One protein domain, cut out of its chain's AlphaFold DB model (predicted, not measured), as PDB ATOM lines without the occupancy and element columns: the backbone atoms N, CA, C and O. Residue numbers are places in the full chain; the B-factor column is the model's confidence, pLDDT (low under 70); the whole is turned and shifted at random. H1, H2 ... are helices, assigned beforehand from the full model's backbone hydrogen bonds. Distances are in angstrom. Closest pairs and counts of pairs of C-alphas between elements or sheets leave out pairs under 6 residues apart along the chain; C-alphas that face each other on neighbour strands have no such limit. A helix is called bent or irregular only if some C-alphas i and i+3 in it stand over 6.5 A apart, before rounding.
ATOM      1  N   GLU A 166      44.946  19.640  19.532       94.06
ATOM      2  CA  GLU A 166      46.184  18.873  19.370       94.06
ATOM      3  C   GLU A 166      46.364  17.857  20.501       94.06
ATOM      4  O   GLU A 166      46.673  16.698  20.231       94.06
ATOM      5  N   GLU A 167      46.052  18.235  21.745       95.19
ATOM      6  CA  GLU A 167      45.997  17.296  22.874       95.19
ATOM      7  C   GLU A 167      45.003  16.163  22.611       95.19
ATOM      8  O   GLU A 167      45.343  14.991  22.790       95.19
ATOM      9  N   HIS A 168      43.811  16.498  22.106       94.19
ATOM     10  CA  HIS A 168      42.827  15.494  21.706       94.19
ATOM     11  C   HIS A 168      43.402  14.546  20.642       94.19
ATOM     12  O   HIS A 168      43.334  13.335  20.813       94.19
ATOM     13  N   LYS A 169      44.052  15.056  19.585       94.56
ATOM     14  CA  LYS A 169      44.666  14.212  18.539       94.56
ATOM     15  C   LYS A 169      45.750  13.286  19.082       94.56
ATOM     16  O   LYS A 169      45.804  12.121  18.683       94.56
ATOM     17  N   ILE A 170      46.630  13.787  19.950       95.19
ATOM     18  CA  ILE A 170      47.685  12.982  20.583       95.19
ATOM     19  C   ILE A 170      47.051  11.858  21.406       95.19
ATOM     20  O   ILE A 170      47.452  10.702  21.282       95.19
ATOM     21  N   HIS A 171      46.010  12.174  22.173       95.88
ATOM     22  CA  HIS A 171      45.253  11.187  22.929       95.88
ATOM     23  C   HIS A 171      44.570  10.147  22.022       95.88
ATOM     24  O   HIS A 171      44.733   8.945  22.225       95.88
ATOM     25  N   THR A 172      43.878  10.568  20.960       95.50
ATOM     26  CA  THR A 172      43.229   9.661  19.997       95.50
ATOM     27  C   THR A 172      44.236   8.740  19.295       95.50
ATOM     28  O   THR A 172      43.913   7.596  18.973       95.50
ATOM     29  N   LYS A 173      45.486   9.187  19.088       95.81
ATOM     30  CA  LYS A 173      46.563   8.331  18.561       95.81
ATOM     31  C   LYS A 173      46.913   7.172  19.501       95.81
ATOM     32  O   LYS A 173      47.295   6.120  18.993       95.81
ATOM     33  N   ALA A 174      46.755   7.320  20.819       95.56
ATOM     34  CA  ALA A 174      46.963   6.219  21.762       95.56
ATOM     35  C   ALA A 174      45.927   5.102  21.542       95.56
ATOM     36  O   ALA A 174      46.309   3.953  21.326       95.56
ATOM     37  N   HIS A 175      44.640   5.453  21.430       96.56
ATOM     38  CA  HIS A 175      43.575   4.491  21.091       96.56
ATOM     39  C   HIS A 175      43.805   3.821  19.738       96.56
ATOM     40  O   HIS A 175      43.595   2.621  19.572       96.56
ATOM     41  N   ALA A 176      44.303   4.578  18.758       95.56
ATOM     42  CA  ALA A 176      44.659   4.030  17.456       95.56
ATOM     43  C   ALA A 176      45.750   2.959  17.528       95.56
ATOM     44  O   ALA A 176      45.713   2.013  16.740       95.56
ATOM     45  N   CYS A 177      46.703   3.079  18.454       95.31
ATOM     46  CA  CYS A 177      47.697   2.036  18.681       95.31
ATOM     47  C   CYS A 177      47.047   0.748  19.201       95.31
ATOM     48  O   CYS A 177      47.398  -0.331  18.727       95.31
ATOM     49  N   ASP A 178      46.078   0.834  20.109       94.75
ATOM     50  CA  ASP A 178      45.398  -0.352  20.645       94.75
ATOM     51  C   ASP A 178      44.495  -1.012  19.600       94.75
ATOM     52  O   ASP A 178      44.553  -2.225  19.388       94.75
ATOM     53  N   VAL A 179      43.773  -0.199  18.830       94.69
ATOM     54  CA  VAL A 179      43.003  -0.637  17.659       94.69
ATOM     55  C   VAL A 179      43.877  -1.370  16.644       94.69
ATOM     56  O   VAL A 179      43.467  -2.409  16.126       94.69
ATOM     57  N   ARG A 180      45.095  -0.874  16.385       94.12
ATOM     58  CA  ARG A 180      46.069  -1.529  15.498       94.12
ATOM     59  C   ARG A 180      46.556  -2.867  16.047       94.12
ATOM     60  O   ARG A 180      46.600  -3.823  15.284       94.12
ATOM     61  N   LYS A 181      46.869  -2.968  17.344       93.75
ATOM     62  CA  LYS A 181      47.308  -4.237  17.965       93.75
ATOM     63  C   LYS A 181      46.246  -5.334  17.862       93.75
ATOM     64  O   LYS A 181      46.581  -6.507  17.725       93.75
ATOM     65  N   CYS A 182      44.972  -4.957  17.935       91.00
ATOM     66  CA  CYS A 182      43.857  -5.896  17.833       91.00
ATOM     67  C   CYS A 182      43.442  -6.197  16.385       91.00
ATOM     68  O   CYS A 182      42.677  -7.136  16.158       91.00
ATOM     69  N   TRP A 183      43.911  -5.422  15.405       94.00
ATOM     70  CA  TRP A 183      43.536  -5.605  14.009       94.00
ATOM     71  C   TRP A 183      44.343  -6.731  13.351       94.00
ATOM     72  O   TRP A 183      45.565  -6.796  13.463       94.00
ATOM     73  N   ARG A 184      43.651  -7.628  12.640       89.50
ATOM     74  CA  ARG A 184      44.250  -8.773  11.942       89.50
ATOM     75  C   ARG A 184      43.796  -8.790  10.489       89.50
ATOM     76  O   ARG A 184      42.601  -8.781  10.224       89.50
ATOM     77  N   SER A 185      44.751  -8.872   9.560       84.19
ATOM     78  CA  SER A 185      44.484  -8.861   8.111       84.19
ATOM     79  C   SER A 185      43.927 -10.185   7.557       84.19
ATOM     80  O   SER A 185      43.489 -10.231   6.404       84.19
ATOM     81  N   SER A 186      44.016 -11.272   8.331       77.50
ATOM     82  CA  SER A 186      43.677 -12.641   7.912       77.50
ATOM     83  C   SER A 186      42.291 -13.106   8.364       77.50
ATOM     84  O   SER A 186      41.853 -14.183   7.971       77.50
ATOM     85  N   GLU A 187      41.598 -12.321   9.186       77.12
ATOM     86  CA  GLU A 187      40.284 -12.686   9.712       77.12
ATOM     87  C   GLU A 187      39.170 -12.313   8.712       77.12
ATOM     88  O   GLU A 187      39.304 -11.357   7.938       77.12
ATOM     89  N   PRO A 188      38.011 -12.999   8.731       74.62
ATOM     90  CA  PRO A 188      36.883 -12.687   7.846       74.62
ATOM     91  C   PRO A 188      36.376 -11.238   7.997       74.62
ATOM     92  O   PRO A 188      35.682 -10.716   7.115       74.62
ATOM     93  N   PHE A 189      36.786 -10.553   9.070       67.44
ATOM     94  CA  PHE A 189      36.423  -9.186   9.414       67.44
ATOM     95  C   PHE A 189      37.618  -8.232   9.324       67.44
ATOM     96  O   PHE A 189      37.981  -7.581  10.297       67.44
ATOM     97  N   ASN A 190      38.165  -8.078   8.118       87.81
ATOM     98  CA  ASN A 190      39.032  -6.965   7.707       87.81
ATOM     99  C   ASN A 190      38.306  -5.603   7.799       87.81
ATOM    100  O   ASN A 190      38.191  -4.884   6.813       87.81
ATOM    101  N   ARG A 191      37.716  -5.268   8.946       93.50
ATOM    102  CA  ARG A 191      36.895  -4.081   9.205       93.50
ATOM    103  C   ARG A 191      37.563  -3.224  10.272       93.50
ATOM    104  O   ARG A 191      38.455  -3.674  10.986       93.50
ATOM    105  N   CYS A 192      37.121  -1.980  10.378       94.25
ATOM    106  CA  CYS A 192      37.548  -1.109  11.459       94.25
ATOM    107  C   CYS A 192      36.933  -1.563  12.792       94.25
ATOM    108  O   CYS A 192      35.717  -1.708  12.882       94.25
ATOM    109  N   THR A 193      37.766  -1.763  13.812       93.56
ATOM    110  CA  THR A 193      37.356  -2.116  15.184       93.56
ATOM    111  C   THR A 193      37.163  -0.893  16.085       93.56
ATOM    112  O   THR A 193      36.879  -1.037  17.270       93.56
ATOM    113  N   TRP A 194      37.302   0.317  15.537       94.38
ATOM    114  CA  TRP A 194      37.077   1.561  16.268       94.38
ATOM    115  C   TRP A 194      35.624   1.660  16.747       94.38
ATOM    116  O   TRP A 194      34.689   1.339  16.003       94.38
ATOM    117  N   HIS A 195      35.420   2.126  17.979       93.50
ATOM    118  CA  HIS A 195      34.090   2.198  18.573       93.50
ATOM    119  C   HIS A 195      33.144   3.085  17.752       93.50
ATOM    120  O   HIS A 195      33.489   4.207  17.391       93.50
ATOM    121  N   LYS A 196      31.939   2.578  17.452       90.69
ATOM    122  CA  LYS A 196      30.920   3.264  16.631       90.69
ATOM    123  C   LYS A 196      31.412   3.700  15.242       90.69
ATOM    124  O   LYS A 196      30.827   4.597  14.635       90.69
ATOM    125  N   CYS A 197      32.439   3.052  14.690       93.56
ATOM    126  CA  CYS A 197      32.825   3.301  13.307       93.56
ATOM    127  C   CYS A 197      31.674   2.932  12.359       93.56
ATOM    128  O   CYS A 197      31.315   1.766  12.216       93.56
ATOM    129  N   SER A 198      31.101   3.932  11.685       91.44
ATOM    130  CA  SER A 198      30.024   3.738  10.704       91.44
ATOM    131  C   SER A 198      30.524   3.182   9.366       91.44
ATOM    132  O   SER A 198      29.736   2.722   8.538       91.44
ATOM    133  N   SER A 199      31.840   3.208   9.137       89.19
ATOM    134  CA  SER A 199      32.437   2.707   7.906       89.19
ATOM    135  C   SER A 199      32.360   1.184   7.852       89.19
ATOM    136  O   SER A 199      33.087   0.476   8.542       89.19
ATOM    137  N   GLN A 200      31.548   0.667   6.933       86.56
ATOM    138  CA  GLN A 200      31.521  -0.760   6.596       86.56
ATOM    139  C   GLN A 200      32.664  -1.178   5.645       86.56
ATOM    140  O   GLN A 200      32.596  -2.227   5.001       86.56
ATOM    141  N   ALA A 201      33.710  -0.354   5.501       88.25
ATOM    142  CA  ALA A 201      34.808  -0.624   4.578       88.25
ATOM    143  C   ALA A 201      35.591  -1.887   4.968       88.25
ATOM    144  O   ALA A 201      35.940  -2.084   6.133       88.25
ATOM    145  N   ARG A 202      35.909  -2.717   3.964       92.75
ATOM    146  CA  ARG A 202      36.844  -3.840   4.102       92.75
ATOM    147  C   ARG A 202      38.256  -3.368   3.752       92.75
ATOM    148  O   ARG A 202      38.512  -2.993   2.609       92.75
ATOM    149  N   LEU A 203      39.152  -3.370   4.729       94.06
ATOM    150  CA  LEU A 203      40.512  -2.839   4.669       94.06
ATOM    151  C   LEU A 203      41.464  -4.016   4.448       94.06
ATOM    152  O   LEU A 203      41.660  -4.826   5.338       94.06
ATOM    153  N   LYS A 204      41.984  -4.183   3.229       93.00
ATOM    154  CA  LYS A 204      42.734  -5.400   2.850       93.00
ATOM    155  C   LYS A 204      44.190  -5.414   3.320       93.00
ATOM    156  O   LYS A 204      44.811  -6.466   3.293       93.00
ATOM    157  N   THR A 205      44.743  -4.258   3.666       93.62
ATOM    158  CA  THR A 205      46.158  -4.092   4.009       93.62
ATOM    159  C   THR A 205      46.287  -3.217   5.253       93.62
ATOM    160  O   THR A 205      45.432  -2.359   5.487       93.62
ATOM    161  N   SER A 206      47.369  -3.398   6.023       94.31
ATOM    162  CA  SER A 206      47.655  -2.565   7.208       94.31
ATOM    163  C   SER A 206      47.712  -1.081   6.852       94.31
ATOM    164  O   SER A 206      47.132  -0.256   7.546       94.31
ATOM    165  N   LYS A 207      48.306  -0.742   5.700       95.31
ATOM    166  CA  LYS A 207      48.378   0.641   5.213       95.31
ATOM    167  C   LYS A 207      46.994   1.264   5.009       95.31
ATOM    168  O   LYS A 207      46.737   2.357   5.494       95.31
ATOM    169  N   LEU A 208      46.073   0.555   4.348       95.06
ATOM    170  CA  LEU A 208      44.699   1.044   4.168       95.06
ATOM    171  C   LEU A 208      43.968   1.187   5.506       95.06
ATOM    172  O   LEU A 208      43.132   2.075   5.659       95.06
ATOM    173  N   PHE A 209      44.265   0.306   6.462       95.75
ATOM    174  CA  PHE A 209      43.731   0.405   7.811       95.75
ATOM    175  C   PHE A 209      44.253   1.640   8.548       95.75
ATOM    176  O   PHE A 209      43.456   2.405   9.083       95.75
ATOM    177  N   GLU A 210      45.559   1.888   8.523       95.69
ATOM    178  CA  GLU A 210      46.177   3.081   9.108       95.69
ATOM    179  C   GLU A 210      45.635   4.369   8.488       95.69
ATOM    180  O   GLU A 210      45.227   5.274   9.218       95.69
ATOM    181  N   ASP A 211      45.546   4.422   7.158       96.62
ATOM    182  CA  ASP A 211      44.940   5.542   6.439       96.62
ATOM    183  C   ASP A 211      43.484   5.746   6.868       96.62
ATOM    184  O   ASP A 211      43.061   6.875   7.109       96.62
ATOM    185  N   HIS A 212      42.715   4.667   7.028       96.75
ATOM    186  CA  HIS A 212      41.344   4.742   7.520       96.75
ATOM    187  C   HIS A 212      41.270   5.313   8.942       96.75
ATOM    188  O   HIS A 212      40.472   6.217   9.185       96.75
ATOM    189  N   ILE A 213      42.100   4.836   9.876       96.44
ATOM    190  CA  ILE A 213      42.100   5.343  11.255       96.44
ATOM    191  C   ILE A 213      42.485   6.824  11.298       96.44
ATOM    192  O   ILE A 213      41.821   7.624  11.962       96.44
ATOM    193  N   ASN A 214      43.510   7.210  10.539       96.38
ATOM    194  CA  ASN A 214      43.956   8.594  10.465       96.38
ATOM    195  C   ASN A 214      42.902   9.505   9.824       96.38
ATOM    196  O   ASN A 214      42.585  10.542  10.394       96.38
ATOM    197  N   ASN A 215      42.334   9.120   8.680       96.75
ATOM    198  CA  ASN A 215      41.471   9.993   7.880       96.75
ATOM    199  C   ASN A 215      40.009  10.019   8.334       96.75
ATOM    200  O   ASN A 215      39.269  10.903   7.906       96.75
ATOM    201  N   ILE A 216      39.568   9.051   9.144       95.94
ATOM    202  CA  ILE A 216      38.179   8.958   9.619       95.94
ATOM    203  C   ILE A 216      38.059   9.284  11.109       95.94
ATOM    204  O   ILE A 216      37.099   9.957  11.474       95.94
ATOM    205  N   HIS A 217      39.010   8.855  11.951       94.31
ATOM    206  CA  HIS A 217      38.877   8.959  13.415       94.31
ATOM    207  C   HIS A 217      39.798  10.003  14.052       94.31
ATOM    208  O   HIS A 217      39.338  10.775  14.885       94.31
ATOM    209  N   ILE A 218      41.083  10.057  13.677       94.94
ATOM    210  CA  ILE A 218      42.052  10.981  14.309       94.94
ATOM    211  C   ILE A 218      41.995  12.377  13.679       94.94
ATOM    212  O   ILE A 218      41.900  13.387  14.373       94.94
ATOM    213  N   ASN A 219      42.096  12.439  12.354       95.62
ATOM    214  CA  ASN A 219      42.076  13.666  11.571       95.62
ATOM    215  C   ASN A 219      41.056  13.525  10.431       95.62
ATOM    216  O   ASN A 219      41.453  13.316   9.279       95.62
ATOM    217  N   PRO A 220      39.748  13.601  10.754       95.44
ATOM    218  CA  PRO A 220      38.673  13.451   9.786       95.44
ATOM    219  C   PRO A 220      38.885  14.344   8.562       95.44
ATOM    220  O   PRO A 220      38.891  15.573   8.667       95.44
ATOM    221  N   LEU A 221      39.046  13.740   7.384       97.19
ATOM    222  CA  LEU A 221      39.157  14.486   6.136       97.19
ATOM    223  C   LEU A 221      37.769  14.982   5.743       97.19
ATOM    224  O   LEU A 221      37.001  14.251   5.128       97.19
ATOM    225  N   LEU A 222      37.428  16.210   6.115       96.94
ATOM    226  CA  LEU A 222      36.139  16.834   5.817       96.94
ATOM    227  C   LEU A 222      36.301  17.933   4.767       96.94
ATOM    228  O   LEU A 222      37.360  18.546   4.644       96.94
ATOM    229  N   CYS A 223      35.233  18.208   4.018       97.81
ATOM    230  CA  CYS A 223      35.208  19.390   3.168       97.81
ATOM    231  C   CYS A 223      35.033  20.639   4.037       97.81
ATOM    232  O   CYS A 223      34.037  20.771   4.748       97.81
ATOM    233  N   THR A 224      35.990  21.559   3.957       96.94
ATOM    234  CA  THR A 224      36.004  22.809   4.729       96.94
ATOM    235  C   THR A 224      35.253  23.952   4.050       96.94
ATOM    236  O   THR A 224      35.214  25.051   4.590       96.94
ATOM    237  N   ARG A 225      34.651  23.733   2.872       97.06
ATOM    238  CA  ARG A 225      33.948  24.797   2.150       97.06
ATOM    239  C   ARG A 225      32.615  25.136   2.809       97.06
ATOM    240  O   ARG A 225      31.804  24.249   3.098       97.06
ATOM    241  N   ASP A 226      32.378  26.431   2.978       96.38
ATOM    242  CA  ASP A 226      31.180  26.951   3.628       96.38
ATOM    243  C   ASP A 226      29.899  26.445   2.959       96.38
ATOM    244  O   ASP A 226      29.760  26.414   1.734       96.38
ATOM    245  N   GLY A 227      28.956  25.992   3.788       95.81
ATOM    246  CA  GLY A 227      27.676  25.454   3.327       95.81
ATOM    247  C   GLY A 227      27.744  24.075   2.659       95.81
ATOM    248  O   GLY A 227      26.710  23.588   2.195       95.81
ATOM    249  N   CYS A 228      28.901  23.397   2.623       97.56
ATOM    250  CA  CYS A 228      28.968  22.046   2.069       97.56
ATOM    251  C   CYS A 228      28.062  21.078   2.855       97.56
ATOM    252  O   CYS A 228      28.175  20.937   4.080       97.56
ATOM    253  N   LYS A 229      27.159  20.397   2.134       97.44
ATOM    254  CA  LYS A 229      26.212  19.415   2.691       97.44
ATOM    255  C   LYS A 229      26.875  18.080   3.048       97.44
ATOM    256  O   LYS A 229      26.299  17.302   3.802       97.44
ATOM    257  N   HIS A 230      28.065  17.800   2.517       96.81
ATOM    258  CA  HIS A 230      28.780  16.558   2.791       96.81
ATOM    259  C   HIS A 230      29.518  16.656   4.133       96.81
ATOM    260  O   HIS A 230      30.577  17.271   4.224       96.81
ATOM    261  N   LYS A 231      28.930  16.079   5.189       95.62
ATOM    262  CA  LYS A 231      29.482  16.101   6.558       95.62
ATOM    263  C   LYS A 231      30.241  14.833   6.950       95.62
ATOM    264  O   LYS A 231      30.797  14.773   8.039       95.62
ATOM    265  N   THR A 232      30.250  13.817   6.092       95.44
ATOM    266  CA  THR A 232      30.966  12.564   6.349       95.44
ATOM    267  C   THR A 232      32.440  12.684   5.960       95.44
ATOM    268  O   THR A 232      32.737  13.305   4.939       95.44
ATOM    269  N   PRO A 233      33.365  12.089   6.732       96.31
ATOM    270  CA  PRO A 233      34.783  12.118   6.402       96.31
ATOM    271  C   PRO A 233      35.116  11.251   5.186       96.31
ATOM    272  O   PRO A 233      34.581  10.153   4.998       96.31
ATOM    273  N   PHE A 234      36.026  11.753   4.358       96.62
ATOM    274  CA  PHE A 234      36.551  11.079   3.181       96.62
ATOM    275  C   PHE A 234      37.622  10.062   3.569       96.62
ATOM    276  O   PHE A 234      38.424  10.276   4.476       96.62
ATOM    277  N   ARG A 235      37.679   8.948   2.834       95.44
ATOM    278  CA  ARG A 235      38.642   7.867   3.102       95.44
ATOM    279  C   ARG A 235      40.081   8.266   2.797       95.44
ATOM    280  O   ARG A 235      41.003   7.724   3.399       95.44
ATOM    281  N   GLY A 236      40.269   9.205   1.877       96.00
ATOM    282  CA  GLY A 236      41.576   9.723   1.513       96.00
ATOM    283  C   GLY A 236      41.495  11.105   0.882       96.00
ATOM    284  O   GLY A 236      40.434  11.559   0.447       96.00
ATOM    285  N   LYS A 237      42.654  11.764   0.797       96.31
ATOM    286  CA  LYS A 237      42.781  13.113   0.227       96.31
ATOM    287  C   LYS A 237      42.314  13.178  -1.229       96.31
ATOM    288  O   LYS A 237      41.702  14.162  -1.618       96.31
ATOM    289  N   ALA A 238      42.526  12.115  -2.010       95.69
ATOM    290  CA  ALA A 238      42.051  12.040  -3.391       95.69
ATOM    291  C   ALA A 238      40.514  12.070  -3.496       95.69
ATOM    292  O   ALA A 238      39.977  12.699  -4.400       95.69
ATOM    293  N   ASP A 239      39.786  11.430  -2.574       96.00
ATOM    294  CA  ASP A 239      38.316  11.490  -2.550       96.00
ATOM    295  C   ASP A 239      37.816  12.884  -2.179       96.00
ATOM    296  O   ASP A 239      36.916  13.405  -2.838       96.00
TER     297      ASP A 239
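This is residues 166 to 239 of the 390 residues of an uncharacterized protein of Phialocephala subalpina (UniProt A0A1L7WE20). A helical hairpin, the long helix H1 and the shorter H2 folded back beside it at a slant, is joined to two long loops. The first loop, residues 183 to 205, joins the helices; the second, residues 219 to 239, leaves H2, and its residues 224 to 229 stick out before it folds back. The 74 printed residues hold two named helices, H1 then H2, and no named strand; the class is all helix, though only 30 residues are in named elements. The whole is compact, with a radius of gyration of the C-alphas of 13.0 A, and only just elongated, spanning 41 by 27 by 21 A.

H1, residues 166 to 182, touches H2, residues 206 to 218; their closest C-alphas, those of Lys 169 and Ile 218, are 5.9 A apart. They run opposite ways at a tilt of 35.1 degrees, only just steep, and form a helical hairpin. Their centres are 11.1 A apart. The O i to N i+4 pairs within hydrogen-bond range are 12 of 13 in H1 and 8 of 9 in H2.

H1 begins at C-alpha 166, (46.184, 18.873, 19.370), and ends at C-alpha 182, (43.857, -5.896, 17.833), 24.9 A away. H2 measures 16.3 A from its first to its last C-alpha and ends at C-alpha 218, (42.052, 10.981, 14.309). H2 is irregular, but only just: C-alphas 215 and 218 are 6.53 A apart.

The two C-alphas farthest apart, those of Ser 186 and Asp 226, are separated by 41.7 A. The link from H1 to H2, 23 residues, is long. Residues 224 to 229 stand free. The printed part has no cut; its mean pLDDT is 93.4, and residue 189 alone is under 70.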